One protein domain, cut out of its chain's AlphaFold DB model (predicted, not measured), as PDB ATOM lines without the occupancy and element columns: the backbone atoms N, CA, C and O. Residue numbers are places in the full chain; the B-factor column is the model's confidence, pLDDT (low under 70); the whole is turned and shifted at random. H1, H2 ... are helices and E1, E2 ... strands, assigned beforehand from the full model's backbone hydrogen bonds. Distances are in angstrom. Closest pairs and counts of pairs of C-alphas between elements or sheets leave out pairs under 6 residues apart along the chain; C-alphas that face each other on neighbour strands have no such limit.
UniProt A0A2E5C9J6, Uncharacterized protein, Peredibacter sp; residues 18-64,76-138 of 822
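What this domain is: This is residues 18 to 64 and 76 to 138 of the 822 residues of an uncharacterized protein of Peredibacter sp (UniProt A0A2E5C9J6). A strongly twisted sheet of three strands, E1, E2 and E3, and the helical hairpin H1 and H2 pack together as the main body of an elongated domain; H1 covers E1, while H2 only grazes the sheet, and the link from H1 to H2, with Ser 106, lies at one end of the long axis. At the other end lies a small parallel pair of strands, E4 and E5, and the long loop of residues 25 to 40 reaches out to that end. The printed part has 110 residues, in the order E1 E2 E3 E4 H1 H2 E5, of mixed class. It is compact, with a radius of gyration of the C-alphas of 14.7 A, and spans 45 by 25 by 21 A.

How they stand to each other: E1, residues 18 to 24, E2, 41 to 49, and E3, 52 to 56, form an antiparallel meander, each strand the neighbour of the one before. N 21 and O 44 are 2.9 A apart, as are N 47 and O 54, within hydrogen-bond range. E4, residues 79 to 82, is parallel to E5, residues 134 to 137; N 82 and O 136 are 2.7 A apart. H1, residues 84 to 99, lies over E1 at a height over the sheet of 8.3 A; the closest C-alphas, of Trp 23 and Phe 90, are 5.8 A apart. H2, residues 107 to 122, touches H1 at a shallow tilt of 29 degrees, opposite ways; the closest C-alphas, of Val 95 and Ala 114, are 5.9 A apart. E4, H1, H2 and E5 form a strand-helix-strand unit, two parallel strands joined through helices, with a right-handed crossover. Every O i to N i+4 pair in H1 and H2 is within hydrogen-bond range.

Where its parts are: E1 begins at C-alpha 18 (154.307, 215.509, 87.350) and is 19.0 A long; E2 is 24.6 A, H1 22.8 A and H2 22.5 A. E5 ends at C-alpha 137 (178.905, 200.174, 99.908).

The domain as a whole: The C-alphas farthest apart, of Ser 33 and Ser 106, are 46.1 A apart. Residues 65 to 75 are cut out, with 7.8 A between C-alphas 64 and 76. The links E1 to E2 and H2 to E5 are long. pLDDT is under 70 at residues 51, 62 to 64, 76 to 78 and 129 to 132.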
ATOM      1  N   VAL A  18     153.604 216.041  86.179       79.94
ATOM      2  CA  VAL A  18     154.307 215.509  87.350       79.94
ATOM      3  C   VAL A  18     154.140 213.995  87.392       79.94
ATOM      4  O   VAL A  18     153.021 213.486  87.382       79.94
ATOM      5  N   MET A  19     155.251 213.266  87.483       85.94
ATOM      6  CA  MET A  19     155.256 211.822  87.717       85.94
ATOM      7  C   MET A  19     155.883 211.506  89.066       85.94
ATOM      8  O   MET A  19     156.993 211.941  89.345       85.94
ATOM      9  N   SER A  20     155.214 210.691  89.878       88.56
ATOM     10  CA  SER A  20     155.821 210.143  91.094       88.56
ATOM     11  C   SER A  20     156.556 208.841  90.772       88.56
ATOM     12  O   SER A  20     155.947 207.875  90.286       88.56
ATOM     13  N   VAL A  21     157.866 208.829  91.018       91.12
ATOM     14  CA  VAL A  21     158.749 207.675  90.822       91.12
ATOM     15  C   VAL A  21     159.314 207.245  92.166       91.12
ATOM     16  O   VAL A  21     159.805 208.064  92.945       91.12
ATOM     17  N   ASP A  22     159.270 205.943  92.415       89.88
ATOM     18  CA  ASP A  22     159.669 205.373  93.692       89.88
ATOM     19  C   ASP A  22     161.189 205.186  93.715       89.88
ATOM     20  O   ASP A  22     161.754 204.425  92.927       89.88
ATOM     21  N   TRP A  23     161.864 205.878  94.630       90.69
ATOM     22  CA  TRP A  23     163.246 205.590  94.984       90.69
ATOM     23  C   TRP A  23     163.282 204.532  96.078       90.69
ATOM     24  O   TRP A  23     162.633 204.673  97.118       90.69
ATOM     25  N   HIS A  24     164.097 203.502  95.867       90.19
ATOM     26  CA  HIS A  24     164.451 202.557  96.910       90.19
ATOM     27  C   HIS A  24     165.929 202.182  96.814       90.19
ATOM     28  O   HIS A  24     166.382 201.639  95.805       90.19
ATOM     29  N   CYS A  25     166.672 202.454  97.883       88.12
ATOM     30  CA  CYS A  25     168.072 202.097  98.006       88.12
ATOM     31  C   CYS A  25     168.409 201.735  99.450       88.12
ATOM     32  O   CYS A  25     168.499 202.638 100.274       88.12
ATOM     33  N   PRO A  26     168.615 200.447  99.777       87.25
ATOM     34  CA  PRO A  26     169.076 200.056 101.102       87.25
ATOM     35  C   PRO A  26     170.328 200.847 101.496       87.25
ATOM     36  O   PRO A  26     171.336 200.813 100.779       87.25
ATOM     37  N   ASN A  27     170.229 201.575 102.607       87.75
ATOM     38  CA  ASN A  27     171.293 202.411 103.142       87.75
ATOM     39  C   ASN A  27     171.432 202.153 104.644       87.75
ATOM     40  O   ASN A  27     170.435 202.106 105.347       87.75
ATOM     41  N   ILE A  28     172.651 201.963 105.141       88.62
ATOM     42  CA  ILE A  28     172.913 201.698 106.568       88.62
ATOM     43  C   ILE A  28     173.457 202.925 107.316       88.62
ATOM     44  O   ILE A  28     173.520 202.914 108.539       88.62
ATOM     45  N   PHE A  29     173.819 204.001 106.609       87.19
ATOM     46  CA  PHE A  29     174.536 205.157 107.172       87.19
ATOM     47  C   PHE A  29     173.624 206.318 107.602       87.19
ATOM     48  O   PHE A  29     174.001 207.481 107.499       87.19
ATOM     49  N   HIS A  30     172.402 206.041 108.055       75.12
ATOM     50  CA  HIS A  30     171.399 207.087 108.299       75.12
ATOM     51  C   HIS A  30     171.791 208.128 109.364       75.12
ATOM     52  O   HIS A  30     171.344 209.267 109.265       75.12
ATOM     53  N   ASN A  31     172.641 207.755 110.325       74.88
ATOM     54  CA  ASN A  31     173.090 208.614 111.427       74.88
ATOM     55  C   ASN A  31     174.614 208.851 111.418       74.88
ATOM     56  O   ASN A  31     175.167 209.318 112.410       74.88
ATOM     57  N   GLU A  32     175.303 208.505 110.326       82.69
ATOM     58  CA  GLU A  32     176.761 208.599 110.247       82.69
ATOM     59  C   GLU A  32     177.194 209.958 109.686       82.69
ATOM     60  O   GLU A  32     177.072 210.223 108.491       82.69
ATOM     61  N   SER A  33     177.726 210.822 110.552       75.31
ATOM     62  CA  SER A  33     178.081 212.208 110.200       75.31
ATOM     63  C   SER A  33     179.162 212.332 109.115       75.31
ATOM     64  O   SER A  33     179.208 213.329 108.393       75.31
ATOM     65  N   SER A  34     180.014 211.313 108.964       78.38
ATOM     66  CA  SER A  34     181.094 211.283 107.971       78.38
ATOM     67  C   SER A  34     180.640 210.876 106.558       78.38
ATOM     68  O   SER A  34     181.413 211.020 105.602       78.38
ATOM     69  N   VAL A  35     179.394 210.409 106.400       83.69
ATOM     70  CA  VAL A  35     178.843 209.847 105.157       83.69
ATOM     71  C   VAL A  35     177.650 210.673 104.671       83.69
ATOM     72  O   VAL A  35     176.771 211.052 105.438       83.69
ATOM     73  N   GLN A  36     177.578 210.931 103.363       83.69
ATOM     74  CA  GLN A  36     176.434 211.628 102.776       83.69
ATOM     75  C   GLN A  36     175.122 210.858 103.003       83.69
ATOM     76  O   GLN A  36     174.966 209.721 102.550       83.69
ATOM     77  N   TYR A  37     174.142 211.512 103.633       83.00
ATOM     78  CA  TYR A  37     172.812 210.938 103.827       83.00
ATOM     79  C   TYR A  37     172.061 210.805 102.497       83.00
ATOM     80  O   TYR A  37     171.877 211.782 101.769       83.00
ATOM     81  N   ILE A  38     171.564 209.597 102.231       83.88
ATOM     82  CA  ILE A  38     170.657 209.276 101.125       83.88
ATOM     83  C   ILE A  38     169.485 208.476 101.718       83.88
ATOM     84  O   ILE A  38     169.734 207.484 102.410       83.88
ATOM     85  N   PRO A  39     168.218 208.875 101.500       85.56
ATOM     86  CA  PRO A  39     167.076 208.173 102.082       85.56
ATOM     87  C   PRO A  39     166.945 206.755 101.516       85.56
ATOM     88  O   PRO A  39     167.183 206.529 100.330       85.56
ATOM     89  N   GLU A  40     166.522 205.799 102.349       86.81
ATOM     90  CA  GLU A  40     166.315 204.416 101.895       86.81
ATOM     91  C   GLU A  40     165.108 204.290 100.956       86.81
ATOM     92  O   GLU A  40     165.119 203.505 100.004       86.81
ATOM     93  N   ARG A  41     164.051 205.062 101.222       89.00
ATOM     94  CA  ARG A  41     162.848 205.154 100.395       89.00
ATOM     95  C   ARG A  41     162.425 206.603 100.271       89.00
ATOM     96  O   ARG A  41     162.420 207.322 101.264       89.00
ATOM     97  N   GLN A  42     162.055 207.011  99.064       90.50
ATOM     98  CA  GLN A  42     161.545 208.351  98.810       90.50
ATOM     99  C   GLN A  42     160.622 208.324  97.592       90.50
ATOM    100  O   GLN A  42     160.978 207.771  96.555       90.50
ATOM    101  N   PHE A  43     159.452 208.948  97.690       90.00
ATOM    102  CA  PHE A  43     158.679 209.289  96.497       90.00
ATOM    103  C   PHE A  43     159.279 210.560  95.907       90.00
ATOM    104  O   PHE A  43     159.361 211.574  96.606       90.00
ATOM    105  N   ILE A  44     159.740 210.488  94.659       92.06
ATOM    106  CA  ILE A  44     160.354 211.616  93.962       92.06
ATOM    107  C   ILE A  44     159.395 212.071  92.873       92.06
ATOM    108  O   ILE A  44     159.091 211.324  91.940       92.06
ATOM    109  N   SER A  45     158.933 213.310  92.994       90.25
ATOM    110  CA  SER A  45     158.153 213.958  91.948       90.25
ATOM    111  C   SER A  45     159.101 214.425  90.851       90.25
ATOM    112  O   SER A  45     159.922 215.313  91.071       90.25
ATOM    113  N   VAL A  46     158.996 213.818  89.674       90.75
ATOM    114  CA  VAL A  46     159.704 214.215  88.460       90.75
ATOM    115  C   VAL A  46     158.781 215.118  87.658       90.75
ATOM    116  O   VAL A  46     157.774 214.657  87.114       90.75
ATOM    117  N   ARG A  47     159.105 216.408  87.600       88.06
ATOM    118  CA  ARG A  47     158.411 217.379  86.748       88.06
ATOM    119  C   ARG A  47     159.201 217.570  85.463       88.06
ATOM    120  O   ARG A  47     160.410 217.798  85.518       88.06
ATOM    121  N   LEU A  48     158.513 217.474  84.331       82.31
ATOM    122  CA  LEU A  48     159.055 217.845  83.028       82.31
ATOM    123  C   LEU A  48     158.713 219.315  82.763       82.31
ATOM    124  O   LEU A  48     157.532 219.658  82.710       82.31
ATOM    125  N   ASP A  49     159.730 220.163  82.621       76.06
ATOM    126  CA  ASP A  49     159.569 221.592  82.342       76.06
ATOM    127  C   ASP A  49     160.320 221.957  81.061       76.06
ATOM    128  O   ASP A  49     161.552 221.981  81.060       76.06
ATOM    129  N   GLN A  50     159.559 222.176  79.980       70.31
ATOM    130  CA  GLN A  50     159.996 222.463  78.605       70.31
ATOM    131  C   GLN A  50     161.091 221.513  78.084       70.31
ATOM    132  O   GLN A  50     160.780 220.565  77.362       70.31
ATOM    133  N   ASP A  51     162.347 221.725  78.494       69.62
ATOM    134  CA  ASP A  51     163.518 220.941  78.102       69.62
ATOM    135  C   ASP A  51     164.359 220.341  79.245       69.62
ATOM    136  O   ASP A  51     165.404 219.725  78.998       69.62
ATOM    137  N   SER A  52     163.902 220.444  80.492       80.00
ATOM    138  CA  SER A  52     164.634 219.972  81.672       80.00
ATOM    139  C   SER A  52     163.762 219.165  82.637       80.00
ATOM    140  O   SER A  52     162.535 219.117  82.526       80.00
ATOM    141  N   PHE A  53     164.415 218.497  83.592       89.12
ATOM    142  CA  PHE A  53     163.745 217.786  84.675       89.12
ATOM    143  C   PHE A  53     163.970 218.509  85.998       89.12
ATOM    144  O   PHE A  53     165.077 218.968  86.290       89.12
ATOM    145  N   LYS A  54     162.936 218.526  86.840       89.44
ATOM    146  CA  LYS A  54     163.032 218.943  88.240       89.44
ATOM    147  C   LYS A  54     162.597 217.800  89.153       89.44
ATOM    148  O   LYS A  54     161.545 217.201  88.924       89.44
ATOM    149  N   LEU A  55     163.411 217.502  90.165       90.38
ATOM    150  CA  LEU A  55     163.145 216.476  91.174       90.38
ATOM    151  C   LEU A  55     162.704 217.128  92.486       90.38
ATOM    152  O   LEU A  55     163.347 218.062  92.960       90.38
ATOM    153  N   GLU A  56     161.625 216.630  93.088       89.19
ATOM    154  CA  GLU A  56     161.129 217.110  94.382       89.19
ATOM    155  C   GLU A  56     160.745 215.923  95.300       89.19
ATOM    156  O   GLU A  56     159.777 215.217  94.998       89.19
ATOM    157  N   PRO A  57     161.472 215.682  96.417       89.38
ATOM    158  CA  PRO A  57     162.759 216.292  96.766       89.38
ATOM    159  C   PRO A  57     163.886 215.802  95.842       89.38
ATOM    160  O   PRO A  57     163.860 214.663  95.372       89.38
ATOM    161  N   ASP A  58     164.901 216.638  95.624       87.75
ATOM    162  CA  ASP A  58     166.122 216.216  94.936       87.75
ATOM    163  C   ASP A  58     167.091 215.559  95.924       87.75
ATOM    164  O   ASP A  58     167.685 216.218  96.778       87.75
ATOM    165  N   ILE A  59     167.207 214.236  95.836       86.88
ATOM    166  CA  ILE A  59     168.062 213.431  96.716       86.88
ATOM    167  C   ILE A  59     169.477 213.226  96.154       86.88
ATOM    168  O   ILE A  59     170.271 212.531  96.787       86.88
ATOM    169  N   PHE A  60     169.777 213.763  94.965       86.88
ATOM    170  CA  PHE A  60     171.059 213.582  94.273       86.88
ATOM    171  C   PHE A  60     171.962 214.824  94.327       86.88
ATOM    172  O   PHE A  60     173.056 214.802  93.761       86.88
ATOM    173  N   GLU A  61     171.523 215.878  95.011       80.81
ATOM    174  CA  GLU A  61     172.316 217.074  95.309       80.81
ATOM    175  C   GLU A  61     172.974 216.939  96.690       80.81
ATOM    176  O   GLU A  61     172.374 216.391  97.625       80.81
ATOM    177  N   SER A  62     174.205 217.434  96.854       67.81
ATOM    178  CA  SER A  62     174.828 217.443  98.175       67.81
ATOM    179  C   SER A  62     174.100 218.434  99.088       67.81
ATOM    180  O   SER A  62     173.878 219.604  98.769       67.81
ATOM    181  N   LYS A  63     173.718 217.980 100.285       62.91
ATOM    182  CA  LYS A  63     173.340 218.914 101.349       62.91
ATOM    183  C   LYS A  63     174.624 219.468 101.958       62.91
ATOM    184  O   LYS A  63     175.295 218.758 102.701       62.91
ATOM    185  N   LYS A  64     174.944 220.739 101.698       49.56
ATOM    186  CA  LYS A  64     175.930 221.466 102.510       49.56
ATOM    187  C   LYS A  64     175.383 221.565 103.936       49.56
ATOM    188  O   LYS A  64     174.413 222.279 104.177       49.56
ATOM    189  N   GLY A  76     184.178 218.726 104.257       50.34
ATOM    190  CA  GLY A  76     182.834 218.203 103.962       50.34
ATOM    191  C   GLY A  76     182.799 216.667 103.911       50.34
ATOM    192  O   GLY A  76     183.831 216.011 104.058       50.34
ATOM    193  N   THR A  77     181.613 216.084 103.712       53.50
ATOM    194  CA  THR A  77     181.379 214.627 103.668       53.50
ATOM    195  C   THR A  77     182.400 213.910 102.769       53.50
ATOM    196  O   THR A  77     182.359 214.003 101.545       53.50
ATOM    197  N   LYS A  78     183.356 213.189 103.381       68.31
ATOM    198  CA  LYS A  78     184.465 212.503 102.676       68.31
ATOM    199  C   LYS A  78     184.011 211.235 101.940       68.31
ATOM    200  O   LYS A  78     184.718 210.741 101.055       68.31
ATOM    201  N   TYR A  79     182.835 210.720 102.295       82.81
ATOM    202  CA  TYR A  79     182.304 209.457 101.804       82.81
ATOM    203  C   TYR A  79     180.878 209.602 101.277       82.81
ATOM    204  O   TYR A  79     180.043 210.290 101.868       82.81
ATOM    205  N   VAL A  80     180.581 208.891 100.189       84.19
ATOM    206  CA  VAL A  80     179.242 208.840  99.583       84.19
ATOM    207  C   VAL A  80     178.815 207.378  99.406       84.19
ATOM    208  O   VAL A  80     179.613 206.570  98.918       84.19
ATOM    209  N   PRO A  81     177.574 206.998  99.772       86.75
ATOM    210  CA  PRO A  81     177.065 205.657  99.509       86.75
ATOM    211  C   PRO A  81     177.049 205.338  98.007       86.75
ATOM    212  O   PRO A  81     176.643 206.146  97.172       86.75
ATOM    213  N   ASN A  82     177.463 204.131  97.637       87.06
ATOM    214  CA  ASN A  82     177.461 203.672  96.259       87.06
ATOM    215  C   ASN A  82     176.035 203.325  95.831       87.06
ATOM    216  O   ASN A  82     175.536 202.230  96.083       87.06
ATOM    217  N   ILE A  83     175.408 204.260  95.127       87.06
ATOM    218  CA  ILE A  83     174.026 204.149  94.668       87.06
ATOM    219  C   ILE A  83     173.875 203.617  93.240       87.06
ATOM    220  O   ILE A  83     172.770 203.640  92.711       87.06
ATOM    221  N   ALA A  84     174.937 203.135  92.583       87.25
ATOM    222  CA  ALA A  84     174.898 202.802  91.151       87.25
ATOM    223  C   ALA A  84     173.764 201.822  90.773       87.25
ATOM    224  O   ALA A  84     173.022 202.055  89.817       87.25
ATOM    225  N   ASN A  85     173.574 200.761  91.563       85.69
ATOM    226  CA  ASN A  85     172.496 199.792  91.341       85.69
ATOM    227  C   ASN A  85     171.106 200.389  91.613       85.69
ATOM    228  O   ASN A  85     170.164 200.135  90.863       85.69
ATOM    229  N   CYS A  86     170.980 201.208  92.657       89.38
ATOM    230  CA  CYS A  86     169.735 201.892  92.996       89.38
ATOM    231  C   CYS A  86     169.343 202.903  91.914       89.38
ATOM    232  O   CYS A  86     168.192 202.951  91.495       89.38
ATOM    233  N   LEU A  87     170.322 203.641  91.390       91.19
ATOM    234  CA  LEU A  87     170.161 204.584  90.293       91.19
ATOM    235  C   LEU A  87     169.692 203.880  89.015       91.19
ATOM    236  O   LEU A  87     168.773 204.359  88.354       91.19
ATOM    237  N   LYS A  88     170.261 202.711  88.692       91.06
ATOM    238  CA  LYS A  88     169.798 201.877  87.572       91.06
ATOM    239  C   LYS A  88     168.331 201.465  87.740       91.06
ATOM    240  O   LYS A  88     167.559 201.565  86.788       91.06
ATOM    241  N   ASN A  89     167.938 201.037  88.940       90.50
ATOM    242  CA  ASN A  89     166.553 200.660  89.233       90.50
ATOM    243  C   ASN A  89     165.609 201.863  89.174       90.50
ATOM    244  O   ASN A  89     164.545 201.760  88.580       90.50
ATOM    245  N   PHE A  90     166.020 203.012  89.705       92.94
ATOM    246  CA  PHE A  90     165.243 204.246  89.657       92.94
ATOM    247  C   PHE A  90     164.998 204.714  88.216       92.94
ATOM    248  O   PHE A  90     163.864 205.012  87.844       92.94
ATOM    249  N   LYS A  91     166.036 204.675  87.365       93.12
ATOM    250  CA  LYS A  91     165.905 204.919  85.918       93.12
ATOM    251  C   LYS A  91     164.912 203.946  85.276       93.12
ATOM    252  O   LYS A  91     164.058 204.373  84.507       93.12
ATOM    253  N   LYS A  92     164.966 202.655  85.622       91.69
ATOM    254  CA  LYS A  92     164.009 201.650  85.127       91.69
ATOM    255  C   LYS A  92     162.572 201.946  85.581       91.69
ATOM    256  O   LYS A  92     161.669 201.938  84.752       91.69
ATOM    257  N   SER A  93     162.361 202.258  86.859       90.94
ATOM    258  CA  SER A  93     161.044 202.616  87.398       90.94
ATOM    259  C   SER A  93     160.474 203.861  86.725       90.94
ATOM    260  O   SER A  93     159.282 203.908  86.436       90.94
ATOM    261  N   PHE A  94     161.314 204.845  86.404       91.06
ATOM    262  CA  PHE A  94     160.901 205.996  85.609       91.06
ATOM    263  C   PHE A  94     160.430 205.594  84.203       91.06
ATOM    264  O   PHE A  94     159.356 206.020  83.781       91.06
ATOM    265  N   VAL A  95     161.167 204.721  83.504       89.56
ATOM    266  CA  VAL A  95     160.753 204.192  82.189       89.56
ATOM    267  C   VAL A  95     159.405 203.472  82.275       89.56
ATOM    268  O   VAL A  95     158.529 203.701  81.443       89.56
ATOM    269  N   GLU A  96     159.199 202.646  83.302       88.50
ATOM    270  CA  GLU A  96     157.931 201.947  83.534       88.50
ATOM    271  C   GLU A  96     156.771 202.916  83.817       88.50
ATOM    272  O   GLU A  96     155.662 202.719  83.313       88.50
ATOM    273  N   LYS A  97     157.014 203.983  84.590       87.56
ATOM    274  CA  LYS A  97     156.018 205.031  84.866       87.56
ATOM    275  C   LYS A  97     155.668 205.811  83.602       87.56
ATOM    276  O   LYS A  97     154.482 206.001  83.343       87.56
ATOM    277  N   ILE A  98     156.655 206.179  82.779       86.50
ATOM    278  CA  ILE A  98     156.410 206.818  81.478       86.50
ATOM    279  C   ILE A  98     155.584 205.903  80.577       86.50
ATOM    280  O   ILE A  98     154.619 206.368  79.975       86.50
ATOM    281  N   ALA A  99     155.927 204.615  80.490       83.50
ATOM    282  CA  ALA A  99     155.242 203.664  79.618       83.50
ATOM    283  C   ALA A  99     153.742 203.526  79.931       83.50
ATOM    284  O   ALA A  99     152.959 203.236  79.031       83.50
ATOM    285  N   ARG A 100     153.350 203.760  81.189       81.94
ATOM    286  CA  ARG A 100     151.954 203.749  81.662       81.94
ATOM    287  C   ARG A 100     151.297 205.132  81.670       81.94
ATOM    288  O   ARG A 100     150.116 205.246  81.991       81.94
ATOM    289  N   SER A 101     152.050 206.184  81.372       78.00
ATOM    290  CA  SER A 101     151.573 207.564  81.406       78.00
ATOM    291  C   SER A 101     150.989 207.996  80.059       78.00
ATOM    292  O   SER A 101     151.360 207.478  79.008       78.00
ATOM    293  N   LYS A 102     150.122 209.015  80.074       77.31
ATOM    294  CA  LYS A 102     149.624 209.674  78.852       77.31
ATOM    295  C   LYS A 102     150.616 210.696  78.265       77.31
ATOM    296  O   LYS A 102     150.285 211.370  77.299       77.31
ATOM    297  N   ILE A 103     151.808 210.819  78.857       75.44
ATOM    298  CA  ILE A 103     152.816 211.847  78.544       75.44
ATOM    299  C   ILE A 103     153.459 211.602  77.173       75.44
ATOM    300  O   ILE A 103     153.701 212.542  76.424       75.44
ATOM    301  N   CYS A 104     153.703 210.335  76.822       73.31
ATOM    302  CA  CYS A 104     154.324 209.941  75.556       73.31
ATOM    303  C   CYS A 104     153.484 208.863  74.849       73.31
ATOM    304  O   CYS A 104     153.533 207.699  75.257       73.31
ATOM    305  N   PRO A 105     152.760 209.200  73.766       71.00
ATOM    306  CA  PRO A 105     151.902 208.243  73.069       71.00
ATOM    307  C   PRO A 105     152.672 207.260  72.167       71.00
ATOM    308  O   PRO A 105     152.147 206.196  71.860       71.00
ATOM    309  N   SER A 106     153.914 207.570  71.765       81.56
ATOM    310  CA  SER A 106     154.733 206.720  70.883       81.56
ATOM    311  C   SER A 106     155.968 206.148  71.581       81.56
ATOM    312  O   SER A 106     156.559 206.790  72.452       81.56
ATOM    313  N   ASP A 107     156.422 204.963  71.166       81.12
ATOM    314  CA  ASP A 107     157.614 204.324  71.749       81.12
ATOM    315  C   ASP A 107     158.900 205.121  71.496       81.12
ATOM    316  O   ASP A 107     159.781 205.176  72.355       81.12
ATOM    317  N   ARG A 108     158.961 205.852  70.376       83.56
ATOM    318  CA  ARG A 108     160.043 206.804  70.090       83.56
ATOM    319  C   ARG A 108     160.105 207.926  71.133       83.56
ATOM    320  O   ARG A 108     161.192 208.245  71.607       83.56
ATOM    321  N   CYS A 109     158.960 208.490  71.530       82.88
ATOM    322  CA  CYS A 109     158.886 209.511  72.586       82.88
ATOM    323  C   CYS A 109     159.379 208.957  73.929       82.88
ATOM    324  O   CYS A 109     160.209 209.580  74.592       82.88
ATOM    325  N   LYS A 110     158.938 207.744  74.294       84.44
ATOM    326  CA  LYS A 110     159.335 207.077  75.546       84.44
ATOM    327  C   LYS A 110     160.847 206.837  75.607       84.44
ATOM    328  O   LYS A 110     161.465 207.140  76.625       84.44
ATOM    329  N   GLY A 111     161.447 206.343  74.520       83.88
ATOM    330  CA  GLY A 111     162.890 206.095  74.433       83.88
ATOM    331  C   GLY A 111     163.729 207.372  74.549       83.88
ATOM    332  O   GLY A 111     164.696 207.410  75.309       83.88
ATOM    333  N   VAL A 112     163.323 208.447  73.865       86.88
ATOM    334  CA  VAL A 112     164.010 209.748  73.940       86.88
ATOM    335  C   VAL A 112     163.924 210.339  75.351       86.88
ATOM    336  O   VAL A 112     164.934 210.797  75.886       86.88
ATOM    337  N   LEU A 113     162.749 210.295  75.987       87.06
ATOM    338  CA  LEU A 113     162.560 210.842  77.332       87.06
ATOM    339  C   LEU A 113     163.331 210.041  78.396       87.06
ATOM    340  O   LEU A 113     163.941 210.632  79.287       87.06
ATOM    341  N   ALA A 114     163.376 208.712  78.263       87.81
ATOM    342  CA  ALA A 114     164.188 207.833  79.102       87.81
ATOM    343  C   ALA A 114     165.685 208.168  79.017       87.81
ATOM    344  O   ALA A 114     166.355 208.290  80.046       87.81
ATOM    345  N   GLN A 115     166.204 208.371  77.800       89.75
ATOM    346  CA  GLN A 115     167.608 208.726  77.591       89.75
ATOM    347  C   GLN A 115     167.929 210.118  78.147       89.75
ATOM    348  O   GLN A 115     168.935 210.282  78.838       89.75
ATOM    349  N   ARG A 116     167.061 211.113  77.906       90.69
ATOM    350  CA  ARG A 116     167.217 212.468  78.464       90.69
ATOM    351  C   ARG A 116     167.244 212.442  79.991       90.69
ATOM    352  O   ARG A 116     168.095 213.094  80.586       90.69
ATOM    353  N   PHE A 117     166.360 211.670  80.620       90.31
ATOM    354  CA  PHE A 117     166.324 211.539  82.078       90.31
ATOM    355  C   PHE A 117     167.553 210.817  82.632       90.31
ATOM    356  O   PHE A 117     168.099 211.232  83.653       90.31
ATOM    357  N   SER A 118     168.032 209.772  81.947       90.38
ATOM    358  CA  SER A 118     169.291 209.118  82.312       90.38
ATOM    359  C   SER A 118     170.444 210.117  82.295       90.38
ATOM    360  O   SER A 118     171.129 210.250  83.305       90.38
ATOM    361  N   ASN A 119     170.603 210.852  81.191       90.38
ATOM    362  CA  ASN A 119     171.656 211.853  81.033       90.38
ATOM    363  C   ASN A 119     171.550 212.957  82.096       90.38
ATOM    364  O   ASN A 119     172.566 213.372  82.639       90.38
ATOM    365  N   TYR A 120     170.332 213.408  82.414       91.25
ATOM    366  CA  TYR A 120     170.076 214.382  83.477       91.25
ATOM    367  C   TYR A 120     170.559 213.881  84.845       91.25
ATOM    368  O   TYR A 120     171.298 214.584  85.530       91.25
ATOM    369  N   LEU A 121     170.192 212.653  85.229       90.50
ATOM    370  CA  LEU A 121     170.634 212.059  86.491       90.50
ATOM    371  C   LEU A 121     172.149 211.830  86.528       90.50
ATOM    372  O   LEU A 121     172.760 211.997  87.578       90.50
ATOM    373  N   ASP A 122     172.766 211.485  85.396       88.62
ATOM    374  CA  ASP A 122     174.214 211.254  85.301       88.62
ATOM    375  C   ASP A 122     175.048 212.530  85.513       88.62
ATOM    376  O   ASP A 122     176.243 212.438  85.791       88.62
ATOM    377  N   GLN A 123     174.434 213.718  85.428       88.19
ATOM    378  CA  GLN A 123     175.085 214.997  85.736       88.19
ATOM    379  C   GLN A 123     174.885 215.466  87.185       88.19
ATOM    380  O   GLN A 123     175.476 216.475  87.564       88.19
ATOM    381  N   LYS A 124     174.081 214.766  87.999       87.75
ATOM    382  CA  LYS A 124     173.834 215.155  89.396       87.75
ATOM    383  C   LYS A 124     175.084 215.004  90.258       87.75
ATOM    384  O   LYS A 124     175.846 214.053  90.079       87.75
ATOM    385  N   GLU A 125     175.261 215.902  91.224       81.31
ATOM    386  CA  GLU A 125     176.475 216.010  92.046       81.31
ATOM    387  C   GLU A 125     176.848 214.689  92.743       81.31
ATOM    388  O   GLU A 125     177.985 214.229  92.649       81.31
ATOM    389  N   LEU A 126     175.881 214.010  93.370       78.56
ATOM    390  CA  LEU A 126     176.125 212.738  94.065       78.56
ATOM    391  C   LEU A 126     176.306 211.539  93.116       78.56
ATOM    392  O   LEU A 126     176.744 210.466  93.541       78.56
ATOM    393  N   VAL A 127     175.985 211.701  91.829       83.56
ATOM    394  CA  VAL A 127     176.182 210.679  90.789       83.56
ATOM    395  C   VAL A 127     177.550 210.853  90.126       83.56
ATOM    396  O   VAL A 127     178.295 209.875  89.977       83.56
ATOM    397  N   LYS A 128     177.903 212.097  89.795       79.88
ATOM    398  CA  LYS A 128     179.156 212.519  89.168       79.88
ATOM    399  C   LYS A 128     180.141 213.008  90.234       79.88
ATOM    400  O   LYS A 128     180.355 214.200  90.412       79.88
ATOM    401  N   LEU A 129     180.740 212.062  90.957       69.38
ATOM    402  CA  LEU A 129     181.689 212.372  92.033       69.38
ATOM    403  C   LEU A 129     183.046 212.863  91.495       69.38
ATOM    404  O   LEU A 129     183.529 212.381  90.469       69.38
ATOM    405  N   GLY A 130     183.676 213.783  92.234       63.69
ATOM    406  CA  GLY A 130     185.058 214.222  92.013       63.69
ATOM    407  C   GLY A 130     186.102 213.198  92.485       63.69
ATOM    408  O   GLY A 130     185.775 212.227  93.166       63.69
ATOM    409  N   LYS A 131     187.380 213.420  92.137       59.72
ATOM    410  CA  LYS A 131     188.497 212.496  92.440       59.72
ATOM    411  C   LYS A 131     188.762 212.288  93.943       59.72
ATOM    412  O   LYS A 131     189.319 211.257  94.303       59.72
ATOM    413  N   ASP A 132     188.337 213.218  94.797       63.59
ATOM    414  CA  ASP A 132     188.655 213.221  96.236       63.59
ATOM    415  C   ASP A 132     187.583 212.555  97.126       63.59
ATOM    416  O   ASP A 132     187.768 212.435  98.337       63.59
ATOM    417  N   THR A 133     186.463 212.096  96.553       71.25
ATOM    418  CA  THR A 133     185.348 211.487  97.301       71.25
ATOM    419  C   THR A 133     185.369 209.963  97.190       71.25
ATOM    420  O   THR A 133     185.352 209.404  96.094       71.25
ATOM    421  N   THR A 134     185.347 209.261  98.327       80.31
ATOM    422  CA  THR A 134     185.373 207.787  98.343       80.31
ATOM    423  C   THR A 134     183.957 207.204  98.355       80.31
ATOM    424  O   THR A 134     183.118 207.600  99.165       80.31
ATOM    425  N   ARG A 135     183.679 206.221  97.484       83.88
ATOM    426  CA  ARG A 135     182.403 205.484  97.492       83.88
ATOM    427  C   ARG A 135     182.429 204.347  98.510       83.88
ATOM    428  O   ARG A 135     183.281 203.466  98.420       83.88
ATOM    429  N   LEU A 136     181.456 204.324  99.415       87.25
ATOM    430  CA  LEU A 136     181.231 203.217 100.353       87.25
ATOM    431  C   LEU A 136     180.103 202.307  99.855       87.25
ATOM    432  O   LEU A 136     179.223 202.780  99.143       87.25
ATOM    433  N   PRO A 137     180.074 201.009 100.194       88.50
ATOM    434  CA  PRO A 137     178.905 200.174  99.908       88.50
ATOM    435  C   PRO A 137     177.677 200.760 100.617       88.50
ATOM    436  O   PRO A 137     177.752 201.011 101.810       88.50
ATOM    437  N   SER A 138     176.545 200.976  99.932       88.44
ATOM    438  CA  SER A 138     175.350 201.526 100.604       88.44
ATOM    439  C   SER A 138     174.820 200.603 101.711       88.44
ATOM    440  O   SER A 138     174.202 201.057 102.665       88.44
TER     441      SER A 138